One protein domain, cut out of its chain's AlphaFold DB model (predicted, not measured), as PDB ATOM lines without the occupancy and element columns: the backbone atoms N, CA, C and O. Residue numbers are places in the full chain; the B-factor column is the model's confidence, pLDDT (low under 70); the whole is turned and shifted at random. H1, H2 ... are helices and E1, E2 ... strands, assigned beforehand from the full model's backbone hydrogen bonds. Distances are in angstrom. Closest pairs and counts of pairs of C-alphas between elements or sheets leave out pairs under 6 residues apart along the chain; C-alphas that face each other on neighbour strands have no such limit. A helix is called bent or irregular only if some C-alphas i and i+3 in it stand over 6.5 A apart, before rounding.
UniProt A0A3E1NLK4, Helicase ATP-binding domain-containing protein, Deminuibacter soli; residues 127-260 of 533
ATOM      1  N   SER A 127      -3.727  42.990  23.126       94.75
ATOM      2  CA  SER A 127      -4.206  43.873  22.052       94.75
ATOM      3  C   SER A 127      -3.481  43.700  20.719       94.75
ATOM      4  O   SER A 127      -3.684  44.512  19.819       94.75
ATOM      5  N   ASN A 128      -2.606  42.697  20.586       91.50
ATOM      6  CA  ASN A 128      -1.814  42.466  19.380       91.50
ATOM      7  C   ASN A 128      -0.949  43.675  18.956       91.50
ATOM      8  O   ASN A 128      -0.678  43.881  17.776       91.50
ATOM      9  N   ASN A 129      -0.484  44.463  19.932       91.94
ATOM     10  CA  ASN A 129       0.423  45.600  19.754       91.94
ATOM     11  C   ASN A 129       1.809  45.290  20.342       91.94
ATOM     12  O   ASN A 129       2.284  45.923  21.287       91.94
ATOM     13  N   GLN A 130       2.498  44.312  19.749       91.94
ATOM     14  CA  GLN A 130       3.849  43.904  20.154       91.94
ATOM     15  C   GLN A 130       4.879  45.054  20.128       91.94
ATOM     16  O   GLN A 130       5.725  45.088  21.020       91.94
ATOM     17  N   PRO A 131       4.837  46.029  19.192       91.38
ATOM     18  CA  PRO A 131       5.759  47.168  19.216       91.38
ATOM     19  C   PRO A 131       5.677  48.008  20.500       91.38
ATOM     20  O   PRO A 131       6.713  48.362  21.068       91.38
ATOM     21  N   ASP A 132       4.462  48.282  20.990       92.88
ATOM     22  CA  ASP A 132       4.249  49.010  22.246       92.88
ATOM     23  C   ASP A 132       4.695  48.159  23.452       92.88
ATOM     24  O   ASP A 132       5.372  48.667  24.354       92.88
ATOM     25  N   ALA A 133       4.409  46.849  23.440       94.62
ATOM     26  CA  ALA A 133       4.908  45.909  24.449       94.62
ATOM     27  C   ALA A 133       6.448  45.924  24.513       94.62
ATOM     28  O   ALA A 133       7.039  46.069  25.590       94.62
ATOM     29  N   ALA A 134       7.112  45.855  23.355       94.06
ATOM     30  CA  ALA A 134       8.561  45.920  23.232       94.06
ATOM     31  C   ALA A 134       9.114  47.252  23.765       94.06
ATOM     32  O   ALA A 134      10.087  47.244  24.523       94.06
ATOM     33  N   GLU A 135       8.498  48.395  23.434       91.50
ATOM     34  CA  GLU A 135       8.942  49.711  23.918       91.50
ATOM     35  C   GLU A 135       8.874  49.817  25.448       91.50
ATOM     36  O   GLU A 135       9.822  50.290  26.088       91.50
ATOM     37  N   VAL A 136       7.769  49.364  26.046       90.88
ATOM     38  CA  VAL A 136       7.592  49.359  27.503       90.88
ATOM     39  C   VAL A 136       8.613  48.430  28.165       90.88
ATOM     40  O   VAL A 136       9.281  48.833  29.121       90.88
ATOM     41  N   SER A 137       8.811  47.232  27.609       91.12
ATOM     42  CA  SER A 137       9.726  46.224  28.154       91.12
ATOM     43  C   SER A 137      11.197  46.661  28.153       91.12
ATOM     44  O   SER A 137      11.946  46.295  29.059       91.12
ATOM     45  N   ARG A 138      11.642  47.490  27.194       88.69
ATOM     46  CA  ARG A 138      13.032  48.000  27.126       88.69
ATOM     47  C   ARG A 138      13.436  48.834  28.341       88.69
ATOM     48  O   ARG A 138      14.623  48.997  28.597       88.69
ATOM     49  N   LYS A 139      12.465  49.379  29.075       81.00
ATOM     50  CA  LYS A 139      12.701  50.194  30.279       81.00
ATOM     51  C   LYS A 139      12.740  49.363  31.558       81.00
ATOM     52  O   LYS A 139      13.039  49.908  32.622       81.00
ATOM     53  N   MET A 140      12.427  48.072  31.472       81.38
ATOM     54  CA  MET A 140      12.522  47.161  32.602       81.38
ATOM     55  C   MET A 140      13.968  46.747  32.844       81.38
ATOM     56  O   MET A 140      14.722  46.503  31.904       81.38
ATOM     57  N   ASN A 141      14.326  46.619  34.119       79.81
ATOM     58  CA  ASN A 141      15.592  46.038  34.539       79.81
ATOM     59  C   ASN A 141      15.302  44.774  35.365       79.81
ATOM     60  O   ASN A 141      15.012  44.910  36.554       79.81
ATOM     61  N   PRO A 142      15.380  43.566  34.776       70.25
ATOM     62  CA  PRO A 142      15.072  42.313  35.471       70.25
ATOM     63  C   PRO A 142      15.930  42.040  36.714       70.25
ATOM     64  O   PRO A 142      15.501  41.295  37.593       70.25
ATOM     65  N   ALA A 143      17.101  42.680  36.837       66.88
ATOM     66  CA  ALA A 143      17.937  42.608  38.039       66.88
ATOM     67  C   ALA A 143      17.293  43.275  39.272       66.88
ATOM     68  O   ALA A 143      17.809  43.143  40.376       66.88
ATOM     69  N   LYS A 144      16.177  44.002  39.097       63.97
ATOM     70  CA  LYS A 144      15.373  44.563  40.193       63.97
ATOM     71  C   LYS A 144      14.433  43.549  40.851       63.97
ATOM     72  O   LYS A 144      13.844  43.875  41.874       63.97
ATOM     73  N   SER A 145      14.239  42.371  40.262       61.03
ATOM     74  CA  SER A 145      13.451  41.297  40.874       61.03
ATOM     75  C   SER A 145      14.337  40.396  41.726       61.03
ATOM     76  O   SER A 145      15.474  40.121  41.344       61.03
ATOM     77  N   GLU A 146      13.798  39.887  42.836       63.34
ATOM     78  CA  GLU A 146      14.468  38.870  43.651       63.34
ATOM     79  C   GLU A 146      14.925  37.666  42.806       63.34
ATOM     80  O   GLU A 146      14.238  37.232  41.869       63.34
ATOM     81  N   HIS A 147      16.096  37.120  43.145       65.62
ATOM     82  CA  HIS A 147      16.669  35.950  42.481       65.62
ATOM     83  C   HIS A 147      15.720  34.740  42.571       65.62
ATOM     84  O   HIS A 147      15.238  34.404  43.649       65.62
ATOM     85  N   GLY A 148      15.472  34.067  41.441       79.00
ATOM     86  CA  GLY A 148      14.620  32.873  41.365       79.00
ATOM     87  C   GLY A 148      13.507  32.990  40.320       79.00
ATOM     88  O   GLY A 148      13.664  33.662  39.298       79.00
ATOM     89  N   SER A 149      12.368  32.339  40.573       85.25
ATOM     90  CA  SER A 149      11.262  32.224  39.606       85.25
ATOM     91  C   SER A 149      10.651  33.564  39.202       85.25
ATOM     92  O   SER A 149      10.261  33.712  38.048       85.25
ATOM     93  N   ARG A 150      10.619  34.558  40.103       89.06
ATOM     94  CA  ARG A 150      10.147  35.921  39.793       89.06
ATOM     95  C   ARG A 150      11.023  36.597  38.738       89.06
ATOM     96  O   ARG A 150      10.497  37.111  37.757       89.06
ATOM     97  N   SER A 151      12.347  36.583  38.919       88.25
ATOM     98  CA  SER A 151      13.275  37.191  37.955       88.25
ATOM     99  C   SER A 151      13.202  36.503  36.592       88.25
ATOM    100  O   SER A 151      13.128  37.191  35.576       88.25
ATOM    101  N   ILE A 152      13.133  35.167  36.559       91.62
ATOM    102  CA  ILE A 152      12.984  34.407  35.306       91.62
ATOM    103  C   ILE A 152      11.657  34.741  34.619       91.62
ATOM    104  O   ILE A 152      11.648  35.018  33.424       91.62
ATOM    105  N   LEU A 153      10.546  34.803  35.361       94.62
ATOM    106  CA  LEU A 153       9.246  35.176  34.801       94.62
ATOM    107  C   LEU A 153       9.269  36.583  34.186       94.62
ATOM    108  O   LEU A 153       8.771  36.789  33.082       94.62
ATOM    109  N   VAL A 154       9.888  37.551  34.868       93.75
ATOM    110  CA  VAL A 154      10.063  38.914  34.344       93.75
ATOM    111  C   VAL A 154      10.916  38.925  33.072       93.75
ATOM    112  O   VAL A 154      10.570  39.625  32.120       93.75
ATOM    113  N   GLN A 155      11.998  38.142  33.031       93.44
ATOM    114  CA  GLN A 155      12.833  37.987  31.835       93.44
ATOM    115  C   GLN A 155      12.039  37.370  30.682       93.44
ATOM    116  O   GLN A 155      12.092  37.892  29.574       93.44
ATOM    117  N   TYR A 156      11.236  36.337  30.939       96.31
ATOM    118  CA  TYR A 156      10.401  35.707  29.916       96.31
ATOM    119  C   TYR A 156       9.344  36.664  29.366       96.31
ATOM    120  O   TYR A 156       9.190  36.762  28.153       96.31
ATOM    121  N   ILE A 157       8.662  37.429  30.223       96.62
ATOM    122  CA  ILE A 157       7.706  38.460  29.784       96.62
ATOM    123  C   ILE A 157       8.416  39.513  28.921       96.62
ATOM    124  O   ILE A 157       7.888  39.931  27.890       96.62
ATOM    125  N   GLN A 158       9.628  39.925  29.306       95.19
ATOM    126  CA  GLN A 158      10.426  40.879  28.537       95.19
ATOM    127  C   GLN A 158      10.872  40.307  27.179       95.19
ATOM    128  O   GLN A 158      10.789  41.010  26.172       95.19
ATOM    129  N   ALA A 159      11.331  39.058  27.141       95.69
ATOM    130  CA  ALA A 159      11.759  38.371  25.927       95.69
ATOM    131  C   ALA A 159      10.584  38.158  24.963       95.69
ATOM    132  O   ALA A 159      10.683  38.513  23.787       95.69
ATOM    133  N   LEU A 160       9.434  37.703  25.475       96.38
ATOM    134  CA  LEU A 160       8.191  37.560  24.718       96.38
ATOM    135  C   LEU A 160       7.764  38.903  24.110       96.38
ATOM    136  O   LEU A 160       7.503  38.978  22.912       96.38
ATOM    137  N   ALA A 161       7.778  39.983  24.897       95.75
ATOM    138  CA  ALA A 161       7.431  41.324  24.425       95.75
ATOM    139  C   ALA A 161       8.351  41.836  23.307       95.75
ATOM    140  O   ALA A 161       7.893  42.542  22.413       95.75
ATOM    141  N   LYS A 162       9.643  41.496  23.350       94.50
ATOM    142  CA  LYS A 162      10.624  41.872  22.320       94.50
ATOM    143  C   LYS A 162      10.607  40.952  21.097       94.50
ATOM    144  O   LYS A 162      11.147  41.345  20.069       94.50
ATOM    145  N   GLY A 163      10.010  39.764  21.206       94.94
ATOM    146  CA  GLY A 163      10.124  38.701  20.205       94.94
ATOM    147  C   GLY A 163      11.448  37.931  20.264       94.94
ATOM    148  O   GLY A 163      11.734  37.159  19.359       94.94
ATOM    149  N   ASN A 164      12.240  38.095  21.329       95.38
ATOM    150  CA  ASN A 164      13.517  37.401  21.520       95.38
ATOM    151  C   ASN A 164      13.287  36.018  22.149       95.38
ATOM    152  O   ASN A 164      13.736  35.741  23.259       95.38
ATOM    153  N   LEU A 165      12.536  35.149  21.474       96.00
ATOM    154  CA  LEU A 165      12.051  33.897  22.068       96.00
ATOM    155  C   LEU A 165      13.163  32.904  22.414       96.00
ATOM    156  O   LEU A 165      13.005  32.115  23.342       96.00
ATOM    157  N   LEU A 166      14.304  32.976  21.723       95.69
ATOM    158  CA  LEU A 166      15.475  32.160  22.046       95.69
ATOM    159  C   LEU A 166      15.981  32.412  23.471       95.69
ATOM    160  O   LEU A 166      16.361  31.459  24.138       95.69
ATOM    161  N   GLU A 167      15.870  33.640  23.995       93.81
ATOM    162  CA  GLU A 167      16.241  33.944  25.388       93.81
ATOM    163  C   GLU A 167      15.406  33.137  26.400       93.81
ATOM    164  O   GLU A 167      15.873  32.857  27.502       93.81
ATOM    165  N   ILE A 168      14.177  32.749  26.040       95.25
ATOM    166  CA  ILE A 168      13.303  31.916  26.880       95.25
ATOM    167  C   ILE A 168      13.753  30.454  26.814       95.25
ATOM    168  O   ILE A 168      13.853  29.787  27.843       95.25
ATOM    169  N   ILE A 169      14.035  29.964  25.604       94.44
ATOM    170  CA  ILE A 169      14.388  28.561  25.365       94.44
ATOM    171  C   ILE A 169      15.781  28.225  25.906       94.44
ATOM    172  O   ILE A 169      15.964  27.171  26.515       94.44
ATOM    173  N   GLU A 170      16.749  29.123  25.722       93.25
ATOM    174  CA  GLU A 170      18.149  28.939  26.128       93.25
ATOM    175  C   GLU A 170      18.374  29.139  27.633       93.25
ATOM    176  O   GLU A 170      19.399  28.716  28.168       93.25
ATOM    177  N   ASN A 171      17.413  29.745  28.335       90.56
ATOM    178  CA  ASN A 171      17.467  29.968  29.777       90.56
ATOM    179  C   ASN A 171      16.285  29.282  30.483       90.56
ATOM    180  O   ASN A 171      15.377  29.969  30.962       90.56
ATOM    181  N   PRO A 172      16.242  27.936  30.527       87.38
ATOM    182  CA  PRO A 172      15.135  27.205  31.126       87.38
ATOM    183  C   PRO A 172      15.015  27.493  32.626       87.38
ATOM    184  O   PRO A 172      16.003  27.658  33.342       87.38
ATOM    185  N   LEU A 173      13.777  27.520  33.116       89.50
ATOM    186  CA  LEU A 173      13.478  27.736  34.526       89.50
ATOM    187  C   LEU A 173      14.134  26.664  35.413       89.50
ATOM    188  O   LEU A 173      13.817  25.481  35.309       89.50
ATOM    189  N   THR A 174      14.931  27.100  36.386       84.50
ATOM    190  CA  THR A 174      15.321  26.253  37.520       84.50
ATOM    191  C   THR A 174      14.161  26.154  38.506       84.50
ATOM    192  O   THR A 174      13.692  27.173  39.025       84.50
ATOM    193  N   GLU A 175      13.685  24.936  38.777       84.19
ATOM    194  CA  GLU A 175      12.570  24.735  39.704       84.19
ATOM    195  C   GLU A 175      12.921  25.170  41.140       84.19
ATOM    196  O   GLU A 175      14.029  24.901  41.616       84.19
ATOM    197  N   PRO A 176      11.987  25.820  41.861       85.00
ATOM    198  CA  PRO A 176      12.163  26.131  43.274       85.00
ATOM    199  C   PRO A 176      12.370  24.868  44.111       85.00
ATOM    200  O   PRO A 176      11.494  24.007  44.185       85.00
ATOM    201  N   ILE A 177      13.493  24.797  44.823       84.94
ATOM    202  CA  ILE A 177      13.776  23.723  45.781       84.94
ATOM    203  C   ILE A 177      13.423  24.226  47.178       84.94
ATOM    204  O   ILE A 177      13.978  25.232  47.614       84.94
ATOM    205  N   TYR A 178      12.526  23.520  47.869       86.69
ATOM    206  CA  TYR A 178      12.229  23.787  49.274       86.69
ATOM    207  C   TYR A 178      13.406  23.355  50.146       86.69
ATOM    208  O   TYR A 178      13.882  22.221  50.022       86.69
ATOM    209  N   LYS A 179      13.874  24.233  51.032       86.31
ATOM    210  CA  LYS A 179      14.890  23.912  52.037       86.31
ATOM    211  C   LYS A 179      14.284  23.963  53.434       86.31
ATOM    212  O   LYS A 179      13.388  24.757  53.714       86.31
ATOM    213  N   ASP A 180      14.799  23.123  54.328       79.62
ATOM    214  CA  ASP A 180      14.376  23.123  55.728       79.62
ATOM    215  C   ASP A 180      14.615  24.504  56.361       79.62
ATOM    216  O   ASP A 180      15.750  24.976  56.439       79.62
ATOM    217  N   GLY A 181      13.529  25.140  56.811       79.75
ATOM    218  CA  GLY A 181      13.531  26.493  57.374       79.75
ATOM    219  C   GLY A 181      12.993  27.586  56.443       79.75
ATOM    220  O   GLY A 181      12.822  28.712  56.907       79.75
ATOM    221  N   ASP A 182      12.693  27.275  55.177       83.88
ATOM    222  CA  ASP A 182      12.047  28.218  54.259       83.88
ATOM    223  C   ASP A 182      10.597  28.514  54.684       83.88
ATOM    224  O   ASP A 182       9.873  27.649  55.185       83.88
ATOM    225  N   ASP A 183      10.139  29.743  54.436       89.19
ATOM    226  CA  ASP A 183       8.728  30.090  54.601       89.19
ATOM    227  C   ASP A 183       7.875  29.374  53.543       89.19
ATOM    228  O   ASP A 183       8.001  29.612  52.337       89.19
ATOM    229  N   VAL A 184       6.970  28.513  54.010       88.19
ATOM    230  CA  VAL A 184       6.103  27.684  53.162       88.19
ATOM    231  C   VAL A 184       5.230  28.543  52.245       88.19
ATOM    232  O   VAL A 184       5.020  28.177  51.088       88.19
ATOM    233  N   ASN A 185       4.752  29.699  52.719       86.88
ATOM    234  CA  ASN A 185       3.909  30.588  51.916       86.88
ATOM    235  C   ASN A 185       4.700  31.205  50.757       86.88
ATOM    236  O   ASN A 185       4.270  31.148  49.604       86.88
ATOM    237  N   SER A 186       5.882  31.742  51.049       87.12
ATOM    238  CA  SER A 186       6.792  32.296  50.046       87.12
ATOM    239  C   SER A 186       7.225  31.236  49.034       87.12
ATOM    240  O   SER A 186       7.244  31.505  47.831       87.12
ATOM    241  N   TYR A 187       7.500  30.010  49.489       90.31
ATOM    242  CA  TYR A 187       7.803  28.884  48.609       90.31
ATOM    243  C   TYR A 187       6.624  28.529  47.689       90.31
ATOM    244  O   TYR A 187       6.803  28.413  46.476       90.31
ATOM    245  N   ALA A 188       5.405  28.433  48.230       89.88
ATOM    246  CA  ALA A 188       4.202  28.161  47.445       89.88
ATOM    247  C   ALA A 188       3.941  29.252  46.392       89.88
ATOM    248  O   ALA A 188       3.659  28.942  45.236       89.88
ATOM    249  N   ILE A 189       4.110  30.528  46.750       91.06
ATOM    250  CA  ILE A 189       3.994  31.652  45.810       91.06
ATOM    251  C   ILE A 189       5.058  31.556  44.705       91.06
ATOM    252  O   ILE A 189       4.750  31.768  43.533       91.06
ATOM    253  N   ASN A 190       6.293  31.176  45.042       90.75
ATOM    254  CA  ASN A 190       7.348  30.952  44.051       90.75
ATOM    255  C   ASN A 190       7.024  29.800  43.092       90.75
ATOM    256  O   ASN A 190       7.316  29.912  41.900       90.75
ATOM    257  N   LEU A 191       6.356  28.741  43.559       93.19
ATOM    258  CA  LEU A 191       5.843  27.680  42.688       93.19
ATOM    259  C   LEU A 191       4.742  28.177  41.738       93.19
ATOM    260  O   LEU A 191       4.683  27.728  40.592       93.19
ATOM    261  N   LEU A 192       3.891  29.117  42.162       95.25
ATOM    262  CA  LEU A 192       2.905  29.736  41.266       95.25
ATOM    263  C   LEU A 192       3.597  30.535  40.153       95.25
ATOM    264  O   LEU A 192       3.273  30.350  38.981       95.25
ATOM    265  N   TRP A 193       4.604  31.351  40.487       95.25
ATOM    266  CA  TRP A 193       5.403  32.068  39.484       95.25
ATOM    267  C   TRP A 193       6.137  31.118  38.534       95.25
ATOM    268  O   TRP A 193       6.129  31.331  37.325       95.25
ATOM    269  N   ALA A 194       6.714  30.039  39.067       95.12
ATOM    270  CA  ALA A 194       7.353  28.987  38.283       95.12
ATOM    271  C   ALA A 194       6.391  28.352  37.264       95.12
ATOM    272  O   ALA A 194       6.770  28.144  36.113       95.12
ATOM    273  N   ASN A 195       5.139  28.084  37.650       95.75
ATOM    274  CA  ASN A 195       4.132  27.560  36.725       95.75
ATOM    275  C   ASN A 195       3.803  28.558  35.604       95.75
ATOM    276  O   ASN A 195       3.725  28.151  34.448       95.75
ATOM    277  N   LEU A 196       3.690  29.859  35.899       97.31
ATOM    278  CA  LEU A 196       3.507  30.867  34.846       97.31
ATOM    279  C   LEU A 196       4.684  30.891  33.862       97.31
ATOM    280  O   LEU A 196       4.465  30.963  32.653       97.31
ATOM    281  N   SER A 197       5.921  30.759  34.353       96.69
ATOM    282  CA  SER A 197       7.106  30.671  33.490       96.69
ATOM    283  C   SER A 197       7.075  29.444  32.575       96.69
ATOM    284  O   SER A 197       7.459  29.557  31.415       96.69
ATOM    285  N   LYS A 198       6.579  28.293  33.053       96.06
ATOM    286  CA  LYS A 198       6.388  27.091  32.217       96.06
ATOM    287  C   LYS A 198       5.366  27.326  31.103       96.06
ATOM    288  O   LYS A 198       5.612  26.939  29.964       96.06
ATOM    289  N   GLY A 199       4.268  28.023  31.404       96.75
ATOM    290  CA  GLY A 199       3.293  28.423  30.387       96.75
ATOM    291  C   GLY A 199       3.909  29.326  29.313       96.75
ATOM    292  O   GLY A 199       3.751  29.066  28.124       96.75
ATOM    293  N   LEU A 200       4.696  30.329  29.713       97.12
ATOM    294  CA  LEU A 200       5.414  31.191  28.763       97.12
ATOM    295  C   LEU A 200       6.460  30.440  27.931       97.12
ATOM    296  O   LEU A 200       6.602  30.723  26.744       97.12
ATOM    297  N   TYR A 201       7.165  29.479  28.528       96.38
ATOM    298  CA  TYR A 201       8.103  28.615  27.813       96.38
ATOM    299  C   TYR A 201       7.393  27.793  26.729       96.38
ATOM    300  O   TYR A 201       7.887  27.699  25.604       96.38
ATOM    301  N   SER A 202       6.206  27.254  27.034       95.94
ATOM    302  CA  SER A 202       5.391  26.517  26.061       95.94
ATOM    303  C   SER A 202       4.900  27.425  24.926       95.94
ATOM    304  O   SER A 202       5.042  27.063  23.759       95.94
ATOM    305  N   ILE A 203       4.451  28.652  25.231       96.38
ATOM    306  CA  ILE A 203       4.110  29.658  24.206       96.38
ATOM    307  C   ILE A 203       5.317  29.962  23.313       96.38
ATOM    308  O   ILE A 203       5.189  29.960  22.091       96.38
ATOM    309  N   ALA A 204       6.491  30.215  23.898       96.56
ATOM    310  CA  ALA A 204       7.706  30.521  23.142       96.56
ATOM    311  C   ALA A 204       8.118  29.360  22.225       96.56
ATOM    312  O   ALA A 204       8.488  29.587  21.076       96.56
ATOM    313  N   SER A 205       7.997  28.125  22.714       95.44
ATOM    314  CA  SER A 205       8.273  26.908  21.943       95.44
ATOM    315  C   SER A 205       7.321  26.769  20.752       95.44
ATOM    316  O   SER A 205       7.760  26.536  19.626       95.44
ATOM    317  N   ALA A 206       6.024  27.001  20.968       95.06
ATOM    318  CA  ALA A 206       5.027  26.977  19.902       95.06
ATOM    319  C   ALA A 206       5.267  28.077  18.850       95.06
ATOM    320  O   ALA A 206       5.239  27.812  17.652       95.06
ATOM    321  N   LEU A 207       5.584  29.303  19.280       95.50
ATOM    322  CA  LEU A 207       5.888  30.426  18.382       95.50
ATOM    323  C   LEU A 207       7.155  30.212  17.537       95.50
ATOM    324  O   LEU A 207       7.237  30.734  16.426       95.50
ATOM    325  N   LEU A 208       8.131  29.460  18.055       95.19
ATOM    326  CA  LEU A 208       9.345  29.060  17.335       95.19
ATOM    327  C   LEU A 208       9.140  27.816  16.455       95.19
ATOM    328  O   LEU A 208      10.055  27.430  15.733       95.19
ATOM    329  N   GLY A 209       7.969  27.175  16.517       91.81
ATOM    330  CA  GLY A 209       7.676  25.945  15.782       91.81
ATOM    331  C   GLY A 209       8.377  24.697  16.334       91.81
ATOM    332  O   GLY A 209       8.371  23.662  15.673       91.81
ATOM    333  N   THR A 210       8.970  24.755  17.534       88.25
ATOM    334  CA  THR A 210       9.612  23.585  18.167       88.25
ATOM    335  C   THR A 210       8.597  22.637  18.810       88.25
ATOM    336  O   THR A 210       8.901  21.463  19.023       88.25
ATOM    337  N   GLN A 211       7.387  23.128  19.091       86.12
ATOM    338  CA  GLN A 211       6.259  22.363  19.618       86.12
ATOM    339  C   GLN A 211       5.007  22.648  18.769       86.12
ATOM    340  O   GLN A 211       4.724  23.804  18.468       86.12
ATOM    341  N   GLN A 212       4.259  21.610  18.375       76.62
ATOM    342  CA  GLN A 212       3.045  21.776  17.555       76.62
ATOM    343  C   GLN A 212       1.846  22.318  18.344       76.62
ATOM    344  O   GLN A 212       1.068  23.102  17.810       76.62
ATOM    345  N   GLU A 213       1.693  21.910  19.603       82.56
ATOM    346  CA  GLU A 213       0.592  22.329  20.479       82.56
ATOM    347  C   GLU A 213       1.145  22.994  21.740       82.56
ATOM    348  O   GLU A 213       2.218  22.634  22.215       82.56
ATOM    349  N   THR A 214       0.423  23.973  22.284       88.19
ATOM    350  CA  THR A 214       0.798  24.655  23.529       88.19
ATOM    351  C   THR A 214       0.067  24.040  24.719       88.19
ATOM    352  O   THR A 214      -1.144  23.842  24.674       88.19
ATOM    353  N   ASP A 215       0.787  23.825  25.820       92.31
ATOM    354  CA  ASP A 215       0.212  23.413  27.108       92.31
ATOM    355  C   ASP A 215       0.029  24.612  28.058       92.31
ATOM    356  O   ASP A 215      -0.248  24.449  29.248       92.31
ATOM    357  N   ALA A 216       0.226  25.841  27.568       94.81
ATOM    358  CA  ALA A 216       0.249  27.041  28.399       94.81
ATOM    359  C   ALA A 216      -1.048  27.263  29.191       94.81
ATOM    360  O   ALA A 216      -0.984  27.609  30.373       94.81
ATOM    361  N   ASP A 217      -2.201  26.968  28.586       94.88
ATOM    362  CA  ASP A 217      -3.503  26.993  29.257       94.88
ATOM    363  C   ASP A 217      -3.528  26.134  30.523       94.88
ATOM    364  O   ASP A 217      -4.017  26.584  31.560       94.88
ATOM    365  N   VAL A 218      -2.939  24.934  30.480       96.56
ATOM    366  CA  VAL A 218      -2.889  24.018  31.629       96.56
ATOM    367  C   VAL A 218      -2.137  24.668  32.788       96.56
ATOM    368  O   VAL A 218      -2.598  24.641  33.931       96.56
ATOM    369  N   TYR A 219      -0.995  25.294  32.508       97.19
ATOM    370  CA  TYR A 219      -0.201  25.970  33.533       97.19
ATOM    371  C   TYR A 219      -0.909  27.204  34.099       97.19
ATOM    372  O   TYR A 219      -0.919  27.398  35.318       97.19
ATOM    373  N   PHE A 220      -1.529  28.024  33.248       97.56
ATOM    374  CA  PHE A 220      -2.237  29.224  33.691       97.56
ATOM    375  C   PHE A 220      -3.493  28.883  34.495       97.56
ATOM    376  O   PHE A 220      -3.701  29.461  35.563       97.56
ATOM    377  N   ASP A 221      -4.279  27.897  34.061       97.25
ATOM    378  CA  ASP A 221      -5.462  27.436  34.793       97.25
ATOM    379  C   ASP A 221      -5.103  26.812  36.138       97.25
ATOM    380  O   ASP A 221      -5.795  27.049  37.133       97.25
ATOM    381  N   ASN A 222      -3.981  26.092  36.213       97.00
ATOM    382  CA  ASN A 222      -3.463  25.599  37.483       97.00
ATOM    383  C   ASN A 222      -3.150  26.751  38.448       97.00
ATOM    384  O   ASN A 222      -3.546  26.684  39.611       97.00
ATOM    385  N   VAL A 223      -2.509  27.833  37.989       97.19
ATOM    386  CA  VAL A 223      -2.229  29.000  38.845       97.19
ATOM    387  C   VAL A 223      -3.514  29.712  39.260       97.19
ATOM    388  O   VAL A 223      -3.668  30.027  40.441       97.19
ATOM    389  N   ILE A 224      -4.460  29.921  38.338       96.25
ATOM    390  CA  ILE A 224      -5.772  30.526  38.630       96.25
ATOM    391  C   ILE A 224      -6.501  29.717  39.708       96.25
ATOM    392  O   ILE A 224      -7.020  30.293  40.666       96.25
ATOM    393  N   LYS A 225      -6.512  28.386  39.576       95.38
ATOM    394  CA  LYS A 225      -7.154  27.470  40.522       95.38
ATOM    395  C   LYS A 225      -6.463  27.473  41.886       95.38
ATOM    396  O   LYS A 225      -7.145  27.577  42.898       95.38
ATOM    397  N   LEU A 226      -5.135  27.362  41.920       94.44
ATOM    398  CA  LEU A 226      -4.358  27.251  43.163       94.44
ATOM    399  C   LEU A 226      -4.234  28.574  43.923       94.44
ATOM    400  O   LEU A 226      -3.969  28.570  45.122       94.44
ATOM    401  N   SER A 227      -4.444  29.702  43.248       93.69
ATOM    402  CA  SER A 227      -4.411  31.025  43.875       93.69
ATOM    403  C   SER A 227      -5.699  31.360  44.626       93.69
ATOM    404  O   SER A 227      -5.759  32.395  45.280       93.69
ATOM    405  N   VAL A 228      -6.728  30.514  44.540       91.19
ATOM    406  CA  VAL A 228      -8.019  30.690  45.202       91.19
ATOM    407  C   VAL A 228      -8.218  29.601  46.249       91.19
ATOM    408  O   VAL A 228      -8.112  28.417  45.938       91.19
ATOM    409  N   PHE A 229      -8.631  29.987  47.455       85.06
ATOM    410  CA  PHE A 229      -9.050  29.036  48.480       85.06
ATOM    411  C   PHE A 229     -10.283  29.513  49.250       85.06
ATOM    412  O   PHE A 229     -10.392  30.677  49.646       85.06
ATOM    413  N   ASP A 230     -11.212  28.583  49.468       79.44
ATOM    414  CA  ASP A 230     -12.410  28.812  50.267       79.44
ATOM    415  C   ASP A 230     -12.114  28.516  51.737       79.44
ATOM    416  O   ASP A 230     -11.661  27.430  52.109       79.44
ATOM    417  N   LEU A 231     -12.389  29.489  52.601       77.56
ATOM    418  CA  LEU A 231     -12.301  29.302  54.040       77.56
ATOM    419  C   LEU A 231     -13.574  28.587  54.501       77.56
ATOM    420  O   LEU A 231     -14.631  29.204  54.658       77.56
ATOM    421  N   ALA A 232     -13.450  27.273  54.728       69.88
ATOM    422  CA  ALA A 232     -14.544  26.340  55.032       69.88
ATOM    423  C   ALA A 232     -15.507  26.795  56.151       69.88
ATOM    424  O   ALA A 232     -16.642  26.331  56.211       69.88
ATOM    425  N   TYR A 233     -15.071  27.708  57.024       70.88
ATOM    426  CA  TYR A 233     -15.828  28.166  58.190       70.88
ATOM    427  C   TYR A 233     -16.412  29.578  58.067       70.88
ATOM    428  O   TYR A 233     -17.249  29.946  58.887       70.88
ATOM    429  N   THR A 234     -15.999  30.384  57.084       72.81
ATOM    430  CA  THR A 234     -16.396  31.804  57.004       72.81
ATOM    431  C   THR A 234     -17.160  32.167  55.735       72.81
ATOM    432  O   THR A 234     -17.592  33.308  55.609       72.81
ATOM    433  N   SER A 235     -17.363  31.228  54.796       74.38
ATOM    434  CA  SER A 235     -17.886  31.524  53.443       74.38
ATOM    435  C   SER A 235     -17.105  32.643  52.729       74.38
ATOM    436  O   SER A 235     -17.611  33.273  51.803       74.38
ATOM    437  N   GLN A 236     -15.878  32.918  53.181       74.81
ATOM    438  CA  GLN A 236     -14.987  33.905  52.592       74.81
ATOM    439  C   GLN A 236     -14.021  33.198  51.653       74.81
ATOM    440  O   GLN A 236     -13.497  32.124  51.955       74.81
ATOM    441  N   ARG A 237     -13.769  33.844  50.521       78.31
ATOM    442  CA  ARG A 237     -12.815  33.397  49.516       78.31
ATOM    443  C   ARG A 237     -11.559  34.236  49.658       78.31
ATOM    444  O   ARG A 237     -11.631  35.461  49.574       78.31
ATOM    445  N   SER A 238     -10.430  33.586  49.888       83.00
ATOM    446  CA  SER A 238      -9.132  34.247  49.916       83.00
ATOM    447  C   SER A 238      -8.401  33.977  48.608       83.00
ATOM    448  O   SER A 238      -8.510  32.890  48.030       83.00
ATOM    449  N   VAL A 239      -7.705  34.995  48.106       86.69
ATOM    450  CA  VAL A 239      -7.062  34.962  46.792       86.69
ATOM    451  C   VAL A 239      -5.657  35.535  46.896       86.69
ATOM    452  O   VAL A 239      -5.477  36.632  47.415       86.69
ATOM    453  N   ILE A 240      -4.673  34.817  46.357       91.44
ATOM    454  CA  ILE A 240      -3.327  35.345  46.115       91.44
ATOM    455  C   ILE A 240      -3.396  36.154  44.812       91.44
ATOM    456  O   ILE A 240      -3.313  35.607  43.710       91.44
ATOM    457  N   THR A 241      -3.664  37.453  44.934       91.94
ATOM    458  CA  THR A 241      -4.143  38.292  43.826       91.94
ATOM    459  C   THR A 241      -3.107  38.527  42.733       91.94
ATOM    460  O   THR A 241      -3.488  38.564  41.569       91.94
ATOM    461  N   GLY A 242      -1.816  38.636  43.055       93.38
ATOM    462  CA  GLY A 242      -0.747  38.870  42.079       93.38
ATOM    463  C   GLY A 242      -0.634  37.759  41.023       93.38
ATOM    464  O   GLY A 242      -0.886  38.026  39.844       93.38
ATOM    465  N   PRO A 243      -0.305  36.508  41.409       95.62
ATOM    466  CA  PRO A 243      -0.264  35.367  40.498       95.62
ATOM    467  C   PRO A 243      -1.597  35.116  39.794       95.62
ATOM    468  O   PRO A 243      -1.605  34.895  38.587       95.62
ATOM    469  N   TYR A 244      -2.719  35.203  40.518       95.81
ATOM    470  CA  TYR A 244      -4.056  35.035  39.943       95.81
ATOM    471  C   TYR A 244      -4.327  36.031  38.810       95.81
ATOM    472  O   TYR A 244      -4.794  35.649  37.734       95.81
ATOM    473  N   HIS A 245      -4.022  37.307  39.046       95.19
ATOM    474  CA  HIS A 245      -4.221  38.372  38.076       95.19
ATOM    475  C   HIS A 245      -3.331  38.159  36.846       95.19
ATOM    476  O   HIS A 245      -3.838  38.124  35.723       95.19
ATOM    477  N   LEU A 246      -2.031  37.925  37.045       97.19
ATOM    478  CA  LEU A 246      -1.110  37.703  35.932       97.19
ATOM    479  C   LEU A 246      -1.493  36.478  35.099       97.19
ATOM    480  O   LEU A 246      -1.452  36.544  33.874       97.19
ATOM    481  N   ALA A 247      -1.897  35.382  35.745       97.81
ATOM    482  CA  ALA A 247      -2.317  34.162  35.065       97.81
ATOM    483  C   ALA A 247      -3.488  34.413  34.110       97.81
ATOM    484  O   ALA A 247      -3.465  33.946  32.974       97.81
ATOM    485  N   LYS A 248      -4.487  35.199  34.535       96.75
ATOM    486  CA  LYS A 248      -5.623  35.568  33.682       96.75
ATOM    487  C   LYS A 248      -5.203  36.400  32.474       96.75
ATOM    488  O   LYS A 248      -5.629  36.097  31.363       96.75
ATOM    489  N   LEU A 249      -4.356  37.412  32.674       97.25
ATOM    490  CA  LEU A 249      -3.862  38.235  31.568       97.25
ATOM    491  C   LEU A 249      -3.015  37.404  30.589       97.25
ATOM    492  O   LEU A 249      -3.231  37.458  29.380       97.25
ATOM    493  N   LEU A 250      -2.092  36.583  31.098       97.50
ATOM    494  CA  LEU A 250      -1.261  35.708  30.269       97.50
ATOM    495  C   LEU A 250      -2.105  34.695  29.494       97.50
ATOM    496  O   LEU A 250      -1.875  34.509  28.299       97.50
ATOM    497  N   LYS A 251      -3.135  34.124  30.125       96.69
ATOM    498  CA  LYS A 251      -4.084  33.237  29.452       96.69
ATOM    499  C   LYS A 251      -4.731  33.918  28.247       96.69
ATOM    500  O   LYS A 251      -4.754  33.339  27.167       96.69
ATOM    501  N   MET A 252      -5.179  35.164  28.408       95.62
ATOM    502  CA  MET A 252      -5.776  35.954  27.325       95.62
ATOM    503  C   MET A 252      -4.784  36.345  26.224       95.62
ATOM    504  O   MET A 252      -5.224  36.616  25.108       95.62
ATOM    505  N   SER A 253      -3.482  36.398  26.525       94.50
ATOM    506  CA  SER A 253      -2.426  36.767  25.569       94.50
ATOM    507  C   SER A 253      -2.051  35.652  24.587       94.50
ATOM    508  O   SER A 253      -1.332  35.907  23.625       94.50
ATOM    509  N   GLN A 254      -2.560  34.429  24.783       92.50
ATOM    510  CA  GLN A 254      -2.317  33.299  23.879       92.50
ATOM    511  C   GLN A 254      -2.875  33.506  22.469       92.50
ATOM    512  O   GLN A 254      -2.385  32.869  21.539       92.50
ATOM    513  N   ASP A 255      -3.804  34.448  22.276       89.38
ATOM    514  CA  ASP A 255      -4.264  34.877  20.948       89.38
ATOM    515  C   ASP A 255      -3.095  35.290  20.036       89.38
ATOM    516  O   ASP A 255      -3.190  35.175  18.813       89.38
ATOM    517  N   LEU A 256      -1.957  35.689  20.617       90.06
ATOM    518  CA  LEU A 256      -0.701  35.954  19.916       90.06
ATOM    519  C   LEU A 256      -0.230  34.773  19.046       90.06
ATOM    520  O   LEU A 256       0.378  34.998  18.000       90.06
ATOM    521  N   LEU A 257      -0.536  33.527  19.428       92.31
ATOM    522  CA  LEU A 257      -0.201  32.323  18.655       92.31
ATOM    523  C   LEU A 257      -0.877  32.310  17.279       92.31
ATOM    524  O   LEU A 257      -0.309  31.800  16.317       92.31
ATOM    525  N   SER A 258      -2.051  32.935  17.139       91.06
ATOM    526  CA  SER A 258      -2.718  33.073  15.835       91.06
ATOM    527  C   SER A 258      -1.930  33.939  14.842       91.06
ATOM    528  O   SER A 258      -2.198  33.910  13.641       91.06
ATOM    529  N   ARG A 259      -0.940  34.692  15.335       92.12
ATOM    530  CA  ARG A 259      -0.065  35.582  14.562       92.12
ATOM    531  C   ARG A 259       1.358  35.047  14.441       92.12
ATOM    532  O   ARG A 259       2.245  35.789  14.024       92.12
ATOM    533  N   ALA A 260       1.594  33.792  14.815       94.62
ATOM    534  CA  ALA A 260       2.901  33.173  14.688       94.62
ATOM    535  C   ALA A 260       3.296  33.047  13.210       94.62
ATOM    536  O   ALA A 260       2.521  32.545  12.393       94.62
TER     537      ALA A 260
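AT A GLANCE: This is residues 127 to 260 of the 533 residues of the protein "Helicase ATP-binding domain-containing protein" of Deminuibacter soli (UniProt A0A3E1NLK4). A bundle of helices has the long helix H4 as its core, with the antiparallel pair H5 and H6 packed along one side and H2, with short H3, along another. H1 packs on the far end of H2, and at the opposite end of the bundle a small hairpin of E1 and E2 joins H5 to H6, its tip, residues 231 to 236, sticking out. The printed part has 134 residues, with six named helices and two named strands in the order H1 H2 H3 H4 H5 E1 E2 H6; the sheet, E1 - E2, is antiparallel, and the class is mostly helix. The whole is compact, with a radius of gyration of the C-alphas of 15.6 A, and elongated, spanning 47 by 31 by 29 A.

IN THESE COORDINATES: E1 is residues 228 to 231 and E2 residues 236 to 239, each 9.9 A long. H5, residues 216 to 226, spans 15.5 A. H6, residues 241 to 259, spans 29.7 A and ends at C-alpha 259 at (-0.065, 35.582, 14.562). H4, residues 184 to 207, spans 34.9 A from C-alpha 184 at (6.103, 27.684, 53.162). H2 is residues 149 to 162, 19.8 A; H3 is residues 166 to 169, 5.0 A. H1, residues 130 to 137, 10.2 A, begins at C-alpha 130 at (3.849, 43.904, 20.154).

HOW THE PARTS SIT: E1 and E2 form an antiparallel hairpin at 152 degrees, with N 229 and O 238 3.0 A apart and N 238 and O 229 2.9 A apart, within hydrogen-bond range. H4, H5 and H6 make an up and down bundle, each running against the one before. H5 touches H6 at residues 243 to 251 alone, closest at the C-alphas of Ile 224 and Tyr 244, 5.0 A, at a shallow tilt of 16 degrees. H4, the hub, touches four helices. It forms a helical hairpin with H5, which touches its residues 192 to 203 alone; the closest C-alphas, of Gly 199 and Ala 216, are 3.9 A apart. H4 touches H6 at a shallow tilt of 5 degrees, the same way, closest at the C-alphas of Leu 207 and Leu 257, 6.4 A. H2 touches H4 at a shallow tilt of 25 degrees, the same way, closest at the C-alphas of Leu 153 and Ser 197, 5.2 A. H3 touches H4 at residues 201 to 205 alone, closest at the C-alphas of Ile 168 and Tyr 201, 6.2 A. H1 and H2 form a helical hairpin at a steep tilt of 42 degrees, closest at the C-alphas of Ala 134 and Lys 162, 4.6 A. H1 and H4 are apart. Every O i to N i+4 pair is within hydrogen-bond range in H1, H2, H4 and H5; in H6 it is 9 of 15, and H3 is too short for such a pair.

THE WHOLE: The farthest C-alphas, of Gly 209 and Tyr 233, are 48.5 A apart, and the printed part has no cut. The links H1 to H2 and H3 to H4 are long. H6 has a kink of 26 degrees near residue 252 and is irregular, but only just: C-alphas 252 and 255 are 6.6 A apart. Residues 180 to 186, of which 184 to 186 belong to H4, stand free. Mean pLDDT of the printed part is 89.7; residues 143 to 147 and residue 232 are under 70.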